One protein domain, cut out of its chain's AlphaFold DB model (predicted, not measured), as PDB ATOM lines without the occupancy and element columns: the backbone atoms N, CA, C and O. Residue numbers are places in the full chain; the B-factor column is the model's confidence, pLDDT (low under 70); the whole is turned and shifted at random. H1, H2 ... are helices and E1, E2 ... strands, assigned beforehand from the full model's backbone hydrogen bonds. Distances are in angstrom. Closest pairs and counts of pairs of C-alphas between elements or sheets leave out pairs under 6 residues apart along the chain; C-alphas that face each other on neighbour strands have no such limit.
ATOM      1  N   ASP A 825      79.911  -2.164 -14.606       90.88
ATOM      2  CA  ASP A 825      79.706  -0.730 -14.413       90.88
ATOM      3  C   ASP A 825      78.996  -0.125 -15.635       90.88
ATOM      4  O   ASP A 825      79.145  -0.566 -16.779       90.88
ATOM      5  N   ARG A 826      78.221   0.939 -15.411       89.69
ATOM      6  CA  ARG A 826      77.545   1.659 -16.498       89.69
ATOM      7  C   ARG A 826      78.552   2.339 -17.426       89.69
ATOM      8  O   ARG A 826      79.566   2.873 -16.981       89.69
ATOM      9  N   GLY A 827      78.183   2.435 -18.703       89.12
ATOM     10  CA  GLY A 827      78.958   3.122 -19.737       89.12
ATOM     11  C   GLY A 827      79.862   2.184 -20.536       89.12
ATOM     12  O   GLY A 827      79.874   0.975 -20.321       89.12
ATOM     13  N   LYS A 828      80.598   2.770 -21.482       89.56
ATOM     14  CA  LYS A 828      81.614   2.084 -22.282       89.56
ATOM     15  C   LYS A 828      82.964   2.768 -22.113       89.56
ATOM     16  O   LYS A 828      83.032   3.968 -21.836       89.56
ATOM     17  N   GLU A 829      84.032   1.998 -22.208       88.81
ATOM     18  CA  GLU A 829      85.395   2.514 -22.311       88.81
ATOM     19  C   GLU A 829      85.704   2.905 -23.764       88.81
ATOM     20  O   GLU A 829      85.177   2.281 -24.690       88.81
ATOM     21  N   PRO A 830      86.521   3.951 -23.985       85.56
ATOM     22  CA  PRO A 830      87.034   4.247 -25.309       85.56
ATOM     23  C   PRO A 830      87.958   3.112 -25.763       85.56
ATOM     24  O   PRO A 830      88.389   2.271 -24.971       85.56
ATOM     25  N   ARG A 831      88.286   3.093 -27.055       89.88
ATOM     26  CA  ARG A 831      89.194   2.091 -27.619       89.88
ATOM     27  C   ARG A 831      90.555   2.154 -26.914       89.88
ATOM     28  O   ARG A 831      91.193   3.204 -26.896       89.88
ATOM     29  N   ARG A 832      90.994   1.022 -26.360       90.31
ATOM     30  CA  ARG A 832      92.304   0.843 -25.710       90.31
ATOM     31  C   ARG A 832      93.046  -0.364 -26.297       90.31
ATOM     32  O   ARG A 832      92.374  -1.250 -26.830       90.31
ATOM     33  N   PRO A 833      94.388  -0.424 -26.206       92.69
ATOM     34  CA  PRO A 833      95.167  -1.548 -26.723       92.69
ATOM     35  C   PRO A 833      94.706  -2.886 -26.135       92.69
ATOM     36  O   PRO A 833      94.440  -2.990 -24.938       92.69
ATOM     37  N   ARG A 834      94.595  -3.909 -26.988       93.69
ATOM     38  CA  ARG A 834      94.120  -5.249 -26.605       93.69
ATOM     39  C   ARG A 834      95.051  -5.946 -25.626       93.69
ATOM     40  O   ARG A 834      94.579  -6.574 -24.692       93.69
ATOM     41  N   GLU A 835      96.351  -5.821 -25.846       91.56
ATOM     42  CA  GLU A 835      97.387  -6.421 -25.002       91.56
ATOM     43  C   GLU A 835      97.380  -5.879 -23.566       91.56
ATOM     44  O   GLU A 835      97.632  -6.625 -22.621       91.56
ATOM     45  N   ASP A 836      97.014  -4.607 -23.404       93.38
ATOM     46  CA  ASP A 836      96.928  -3.942 -22.108       93.38
ATOM     47  C   ASP A 836      95.562  -4.114 -21.437       93.38
ATOM     48  O   ASP A 836      95.484  -4.166 -20.211       93.38
ATOM     49  N   PHE A 837      94.481  -4.179 -22.220       95.38
ATOM     50  CA  PHE A 837      93.103  -4.213 -21.722       95.38
ATOM     51  C   PHE A 837      92.254  -5.264 -22.455       95.38
ATOM     52  O   PHE A 837      91.263  -4.911 -23.108       95.38
ATOM     53  N   PRO A 838      92.599  -6.559 -22.371       94.75
ATOM     54  CA  PRO A 838      91.952  -7.603 -23.165       94.75
ATOM     55  C   PRO A 838      90.447  -7.728 -22.892       94.75
ATOM     56  O   PRO A 838      89.678  -8.030 -23.800       94.75
ATOM     57  N   TRP A 839      89.996  -7.408 -21.678       93.75
ATOM     58  CA  TRP A 839      88.588  -7.463 -21.269       93.75
ATOM     59  C   TRP A 839      87.650  -6.472 -21.979       93.75
ATOM     60  O   TRP A 839      86.437  -6.605 -21.854       93.75
ATOM     61  N   PHE A 840      88.171  -5.508 -22.749       94.12
ATOM     62  CA  PHE A 840      87.354  -4.631 -23.606       94.12
ATOM     63  C   PHE A 840      87.142  -5.178 -25.026       94.12
ATOM     64  O   PHE A 840      86.553  -4.497 -25.868       94.12
ATOM     65  N   TRP A 841      87.641  -6.384 -25.307       94.25
ATOM     66  CA  TRP A 841      87.670  -6.989 -26.638       94.25
ATOM     67  C   TRP A 841      86.858  -8.286 -26.678       94.25
ATOM     68  O   TRP A 841      87.416  -9.371 -26.854       94.25
ATOM     69  N   GLY A 842      85.534  -8.165 -26.531       90.38
ATOM     70  CA  GLY A 842      84.590  -9.274 -26.699       90.38
ATOM     71  C   GLY A 842      84.619 -10.282 -25.554       90.38
ATOM     72  O   GLY A 842      84.555 -11.479 -25.813       90.38
ATOM     73  N   CYS A 843      84.793  -9.802 -24.322       89.56
ATOM     74  CA  CYS A 843      84.726 -10.632 -23.121       89.56
ATOM     75  C   CYS A 843      83.263 -10.951 -22.797       89.56
ATOM     76  O   CYS A 843      82.460 -10.024 -22.622       89.56
ATOM     77  N   ASP A 844      82.945 -12.240 -22.697       88.12
ATOM     78  CA  ASP A 844      81.648 -12.731 -22.235       88.12
ATOM     79  C   ASP A 844      81.773 -13.275 -20.802       88.12
ATOM     80  O   ASP A 844      82.302 -14.368 -20.612       88.12
ATOM     81  N   PRO A 845      81.302 -12.549 -19.772       79.06
ATOM     82  CA  PRO A 845      81.439 -12.992 -18.388       79.06
ATOM     83  C   PRO A 845      80.602 -14.234 -18.064       79.06
ATOM     84  O   PRO A 845      80.864 -14.860 -17.040       79.06
ATOM     85  N   ASP A 846      79.619 -14.610 -18.889       85.50
ATOM     86  CA  ASP A 846      78.867 -15.854 -18.695       85.50
ATOM     87  C   ASP A 846      79.682 -17.077 -19.156       85.50
ATOM     88  O   ASP A 846      79.427 -18.209 -18.727       85.50
ATOM     89  N   ASN A 847      80.728 -16.853 -19.957       86.19
ATOM     90  CA  ASN A 847      81.708 -17.868 -20.298       86.19
ATOM     91  C   ASN A 847      82.808 -17.956 -19.227       86.19
ATOM     92  O   ASN A 847      83.603 -17.037 -19.027       86.19
ATOM     93  N   LYS A 848      82.913 -19.112 -18.564       83.19
ATOM     94  CA  LYS A 848      83.931 -19.355 -17.525       83.19
ATOM     95  C   LYS A 848      85.365 -19.212 -18.039       83.19
ATOM     96  O   LYS A 848      86.234 -18.809 -17.271       83.19
ATOM     97  N   ASP A 849      85.597 -19.492 -19.318       82.44
ATOM     98  CA  ASP A 849      86.920 -19.372 -19.939       82.44
ATOM     99  C   ASP A 849      87.349 -17.907 -20.154       82.44
ATOM    100  O   ASP A 849      88.516 -17.634 -20.434       82.44
ATOM    101  N   ASP A 850      86.424 -16.951 -20.031       86.88
ATOM    102  CA  ASP A 850      86.684 -15.511 -20.172       86.88
ATOM    103  C   ASP A 850      86.917 -14.847 -18.814       86.88
ATOM    104  O   ASP A 850      87.460 -13.746 -18.738       86.88
ATOM    105  N   GLN A 851      86.525 -15.511 -17.725       86.19
ATOM    106  CA  GLN A 851      86.683 -14.981 -16.372       86.19
ATOM    107  C   GLN A 851      88.132 -15.050 -15.880       86.19
ATOM    108  O   GLN A 851      88.487 -14.322 -14.953       86.19
ATOM    109  N   LYS A 852      88.974 -15.904 -16.484       92.38
ATOM    110  CA  LYS A 852      90.365 -16.126 -16.078       92.38
ATOM    111  C   LYS A 852      91.337 -15.968 -17.247       92.38
ATOM    112  O   LYS A 852      91.186 -16.641 -18.258       92.38
ATOM    113  N   ASP A 853      92.365 -15.133 -17.075       93.25
ATOM    114  CA  ASP A 853      93.474 -14.950 -18.034       93.25
ATOM    115  C   ASP A 853      93.015 -14.656 -19.479       93.25
ATOM    116  O   ASP A 853      93.633 -15.077 -20.461       93.25
ATOM    117  N   PHE A 854      91.908 -13.925 -19.629       93.00
ATOM    118  CA  PHE A 854      91.340 -13.624 -20.939       93.00
ATOM    119  C   PHE A 854      92.265 -12.728 -21.768       93.00
ATOM    120  O   PHE A 854      92.686 -11.661 -21.330       93.00
ATOM    121  N   GLY A 855      92.554 -13.149 -23.002       90.19
ATOM    122  CA  GLY A 855      93.486 -12.466 -23.909       90.19
ATOM    123  C   GLY A 855      92.853 -11.521 -24.941       90.19
ATOM    124  O   GLY A 855      93.577 -10.977 -25.771       90.19
ATOM    125  N   GLY A 856      91.528 -11.326 -24.934       89.94
ATOM    126  CA  GLY A 856      90.839 -10.455 -25.899       89.94
ATOM    127  C   GLY A 856      90.596 -11.127 -27.254       89.94
ATOM    128  O   GLY A 856      91.346 -10.925 -28.211       89.94
ATOM    129  N   ARG A 857      89.533 -11.932 -27.363       88.56
ATOM    130  CA  ARG A 857      89.229 -12.724 -28.577       88.56
ATOM    131  C   ARG A 857      88.298 -12.028 -29.579       88.56
ATOM    132  O   ARG A 857      88.178 -12.486 -30.713       88.56
ATOM    133  N   GLY A 858      87.666 -10.920 -29.198       85.38
ATOM    134  CA  GLY A 858      86.802 -10.128 -30.074       85.38
ATOM    135  C   GLY A 858      87.568  -9.453 -31.214       85.38
ATOM    136  O   GLY A 858      88.703  -9.001 -31.044       85.38
ATOM    137  N   LYS A 859      86.944  -9.361 -32.396       87.00
ATOM    138  CA  LYS A 859      87.516  -8.635 -33.547       87.00
ATOM    139  C   LYS A 859      87.525  -7.122 -33.302       87.00
ATOM    140  O   LYS A 859      88.565  -6.495 -33.475       87.00
ATOM    141  N   GLU A 860      86.409  -6.590 -32.806       88.94
ATOM    142  CA  GLU A 860      86.212  -5.178 -32.458       88.94
ATOM    143  C   GLU A 860      86.062  -4.989 -30.937       88.94
ATOM    144  O   GLU A 860      85.596  -5.908 -30.252       88.94
ATOM    145  N   PRO A 861      86.443  -3.822 -30.383       91.38
ATOM    146  CA  PRO A 861      86.267  -3.529 -28.967       91.38
ATOM    147  C   PRO A 861      84.793  -3.246 -28.639       91.38
ATOM    148  O   PRO A 861      84.144  -2.423 -29.284       91.38
ATOM    149  N   ASP A 862      84.267  -3.880 -27.590       90.50
ATOM    150  CA  ASP A 862      82.908  -3.627 -27.092       90.50
ATOM    151  C   ASP A 862      82.863  -2.517 -26.021       90.50
ATOM    152  O   ASP A 862      81.818  -1.878 -25.827       90.50
ATOM    153  N   GLY A 863      84.008  -2.262 -25.370       90.75
ATOM    154  CA  GLY A 863      84.198  -1.281 -24.303       90.75
ATOM    155  C   GLY A 863      83.469  -1.621 -22.999       90.75
ATOM    156  O   GLY A 863      83.248  -0.725 -22.183       90.75
ATOM    157  N   ASN A 864      83.042  -2.868 -22.795       93.12
ATOM    158  CA  ASN A 864      82.243  -3.263 -21.640       93.12
ATOM    159  C   ASN A 864      83.043  -3.169 -20.331       93.12
ATOM    160  O   ASN A 864      84.163  -3.660 -20.216       93.12
ATOM    161  N   ARG A 865      82.456  -2.539 -19.307       92.88
ATOM    162  CA  ARG A 865      83.133  -2.294 -18.029       92.88
ATOM    163  C   ARG A 865      82.935  -3.442 -17.030       92.88
ATOM    164  O   ARG A 865      82.213  -3.283 -16.050       92.88
ATOM    165  N   TRP A 866      83.554  -4.589 -17.300       92.50
ATOM    166  CA  TRP A 866      83.515  -5.776 -16.434       92.50
ATOM    167  C   TRP A 866      84.459  -5.654 -15.232       92.50
ATOM    168  O   TRP A 866      85.604  -5.238 -15.410       92.50
ATOM    169  N   ASN A 867      84.002  -6.026 -14.030       90.81
ATOM    170  CA  ASN A 867      84.811  -5.948 -12.804       90.81
ATOM    171  C   ASN A 867      85.059  -7.300 -12.108       90.81
ATOM    172  O   ASN A 867      85.931  -7.366 -11.244       90.81
ATOM    173  N   ASP A 868      84.352  -8.368 -12.488       89.75
ATOM    174  CA  ASP A 868      84.473  -9.702 -11.876       89.75
ATOM    175  C   ASP A 868      85.387 -10.638 -12.688       89.75
ATOM    176  O   ASP A 868      85.010 -11.747 -13.051       89.75
ATOM    177  N   LEU A 869      86.592 -10.166 -13.026       92.31
ATOM    178  CA  LEU A 869      87.592 -10.940 -13.774       92.31
ATOM    179  C   LEU A 869      88.798 -11.281 -12.895       92.31
ATOM    180  O   LEU A 869      89.021 -10.641 -11.861       92.31
ATOM    181  N   HIS A 870      89.565 -12.283 -13.323       93.69
ATOM    182  CA  HIS A 870      90.703 -12.840 -12.600       93.69
ATOM    183  C   HIS A 870      91.905 -13.063 -13.517       93.69
ATOM    184  O   HIS A 870      91.772 -13.534 -14.646       93.69
ATOM    185  N   TYR A 871      93.098 -12.757 -13.016       95.06
ATOM    186  CA  TYR A 871      94.344 -12.938 -13.758       95.06
ATOM    187  C   TYR A 871      95.420 -13.540 -12.853       95.06
ATOM    188  O   TYR A 871      95.702 -13.031 -11.764       95.06
ATOM    189  N   THR A 872      96.039 -14.623 -13.317       96.62
ATOM    190  CA  THR A 872      97.100 -15.332 -12.595       96.62
ATOM    191  C   THR A 872      98.352 -14.482 -12.468       96.62
ATOM    192  O   THR A 872      98.628 -13.580 -13.270       96.62
ATOM    193  N   ARG A 873      99.172 -14.797 -11.462       96.88
ATOM    194  CA  ARG A 873     100.460 -14.113 -11.269       96.88
ATOM    195  C   ARG A 873     101.365 -14.281 -12.479       96.88
ATOM    196  O   ARG A 873     101.997 -13.314 -12.891       96.88
ATOM    197  N   ALA A 874     101.394 -15.481 -13.059       96.44
ATOM    198  CA  ALA A 874     102.187 -15.783 -14.245       96.44
ATOM    199  C   ALA A 874     101.785 -14.901 -15.437       96.44
ATOM    200  O   ALA A 874     102.654 -14.319 -16.085       96.44
ATOM    201  N   PHE A 875     100.481 -14.733 -15.683       95.56
ATOM    202  CA  PHE A 875      99.983 -13.888 -16.770       95.56
ATOM    203  C   PHE A 875     100.364 -12.412 -16.575       95.56
ATOM    204  O   PHE A 875     100.890 -11.771 -17.489       95.56
ATOM    205  N   LYS A 876     100.158 -11.883 -15.361       95.88
ATOM    206  CA  LYS A 876     100.522 -10.502 -14.997       95.88
ATOM    207  C   LYS A 876     102.033 -10.265 -15.085       95.88
ATOM    208  O   LYS A 876     102.464  -9.248 -15.626       95.88
ATOM    209  N   GLN A 877     102.835 -11.210 -14.594       96.25
ATOM    210  CA  GLN A 877     104.296 -11.137 -14.618       96.25
ATOM    211  C   GLN A 877     104.828 -11.146 -16.053       96.25
ATOM    212  O   GLN A 877     105.600 -10.265 -16.414       96.25
ATOM    213  N   ALA A 878     104.328 -12.049 -16.902       94.75
ATOM    214  CA  ALA A 878     104.704 -12.094 -18.312       94.75
ATOM    215  C   ALA A 878     104.397 -10.773 -19.041       94.75
ATOM    216  O   ALA A 878     105.189 -10.323 -19.864       94.75
ATOM    217  N   ALA A 879     103.271 -10.117 -18.735       93.94
ATOM    218  CA  ALA A 879     102.963  -8.795 -19.285       93.94
ATOM    219  C   ALA A 879     103.903  -7.698 -18.760       93.94
ATOM    220  O   ALA A 879     104.309  -6.819 -19.519       93.94
ATOM    221  N   ARG A 880     104.263  -7.752 -17.473       94.94
ATOM    222  CA  ARG A 880     105.186  -6.799 -16.847       94.94
ATOM    223  C   ARG A 880     106.601  -6.916 -17.411       94.94
ATOM    224  O   ARG A 880     107.234  -5.886 -17.619       94.94
ATOM    225  N   ASP A 881     107.073  -8.129 -17.680       93.38
ATOM    226  CA  ASP A 881     108.400  -8.368 -18.255       93.38
ATOM    227  C   ASP A 881     108.465  -7.910 -19.716       93.38
ATOM    228  O   ASP A 881     109.343  -7.124 -20.057       93.38
ATOM    229  N   ARG A 882     107.447  -8.226 -20.535       89.06
ATOM    230  CA  ARG A 882     107.345  -7.703 -21.914       89.06
ATOM    231  C   ARG A 882     107.426  -6.177 -21.996       89.06
ATOM    232  O   ARG A 882     107.964  -5.655 -22.961       89.06
ATOM    233  N   ARG A 883     106.879  -5.466 -21.006       86.56
ATOM    234  CA  ARG A 883     106.891  -3.996 -20.956       86.56
ATOM    235  C   ARG A 883     108.225  -3.413 -20.484       86.56
ATOM    236  O   ARG A 883     108.460  -2.237 -20.711       86.56
ATOM    237  N   LYS A 884     109.067  -4.187 -19.791       81.56
ATOM    238  CA  LYS A 884     110.428  -3.761 -19.416       81.56
ATOM    239  C   LYS A 884     111.415  -3.895 -20.573       81.56
ATOM    240  O   LYS A 884     112.406  -3.174 -20.589       81.56
ATOM    241  N   ASP A 885     111.143  -4.820 -21.489       69.75
ATOM    242  CA  ASP A 885     111.957  -5.071 -22.682       69.75
ATOM    243  C   ASP A 885     111.640  -4.101 -23.846       69.75
ATOM    244  O   ASP A 885     112.335  -4.118 -24.863       69.75
ATOM    245  N   GLN A 886     110.599  -3.267 -23.700       60.94
ATOM    246  CA  GLN A 886     110.190  -2.180 -24.605       60.94
ATOM    247  C   GLN A 886     110.606  -0.825 -24.036       60.94
ATOM    248  O   GLN A 886     110.996   0.047 -24.847       60.94
TER     249      GLN A 886
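What this domain is: This is residues 825 to 886 of the 886 residues of the protein "N6_Mtase domain-containing protein" of Rhodocyclaceae bacterium (UniProt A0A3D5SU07). With little regular structure, the domain is a body of loops, residues 829 to 863, with a tiny two-strand hairpin at one end and one helix at the other end of the longest axis. The helix's last turns and the tail, residues 880 to 886, stick out. The printed part has 62 residues; E1, E2 and H1 follow in that order, and E1 and E2 form an antiparallel sheet. The class is mixed, with only 19 residues in named elements; the whole is compact, radius of gyration of the C-alphas 11.9 A, spans 34 by 24 by 21 A.

How they stand to each other: E1, residues 825 to 828, and E2, residues 864 to 866, are a hairpin, antiparallel at 152 degrees. C-alphas 825 and 865 face each other at 5.2 A; N 825 and O 865, 2.9 A apart, are within hydrogen-bond range. H1, residues 873 to 884, is apart from E1. In H1 every O i to N i+4 pair is within hydrogen-bond range.

Where its parts are: E1 begins at C-alpha 825 (79.706, -0.730, -14.413) and measures 8.6 A; E2 measures 5.9 A. H1 measures 16.5 A and ends at C-alpha 884 (110.428, -3.761, -19.416).

The domain as a whole: The farthest C-alphas, Arg 826 and Asp 885, are 35.6 A apart. The printed part has no cut. The link E1 to E2 is long, 35 residues. Residues 885 to 886 are under pLDDT 70.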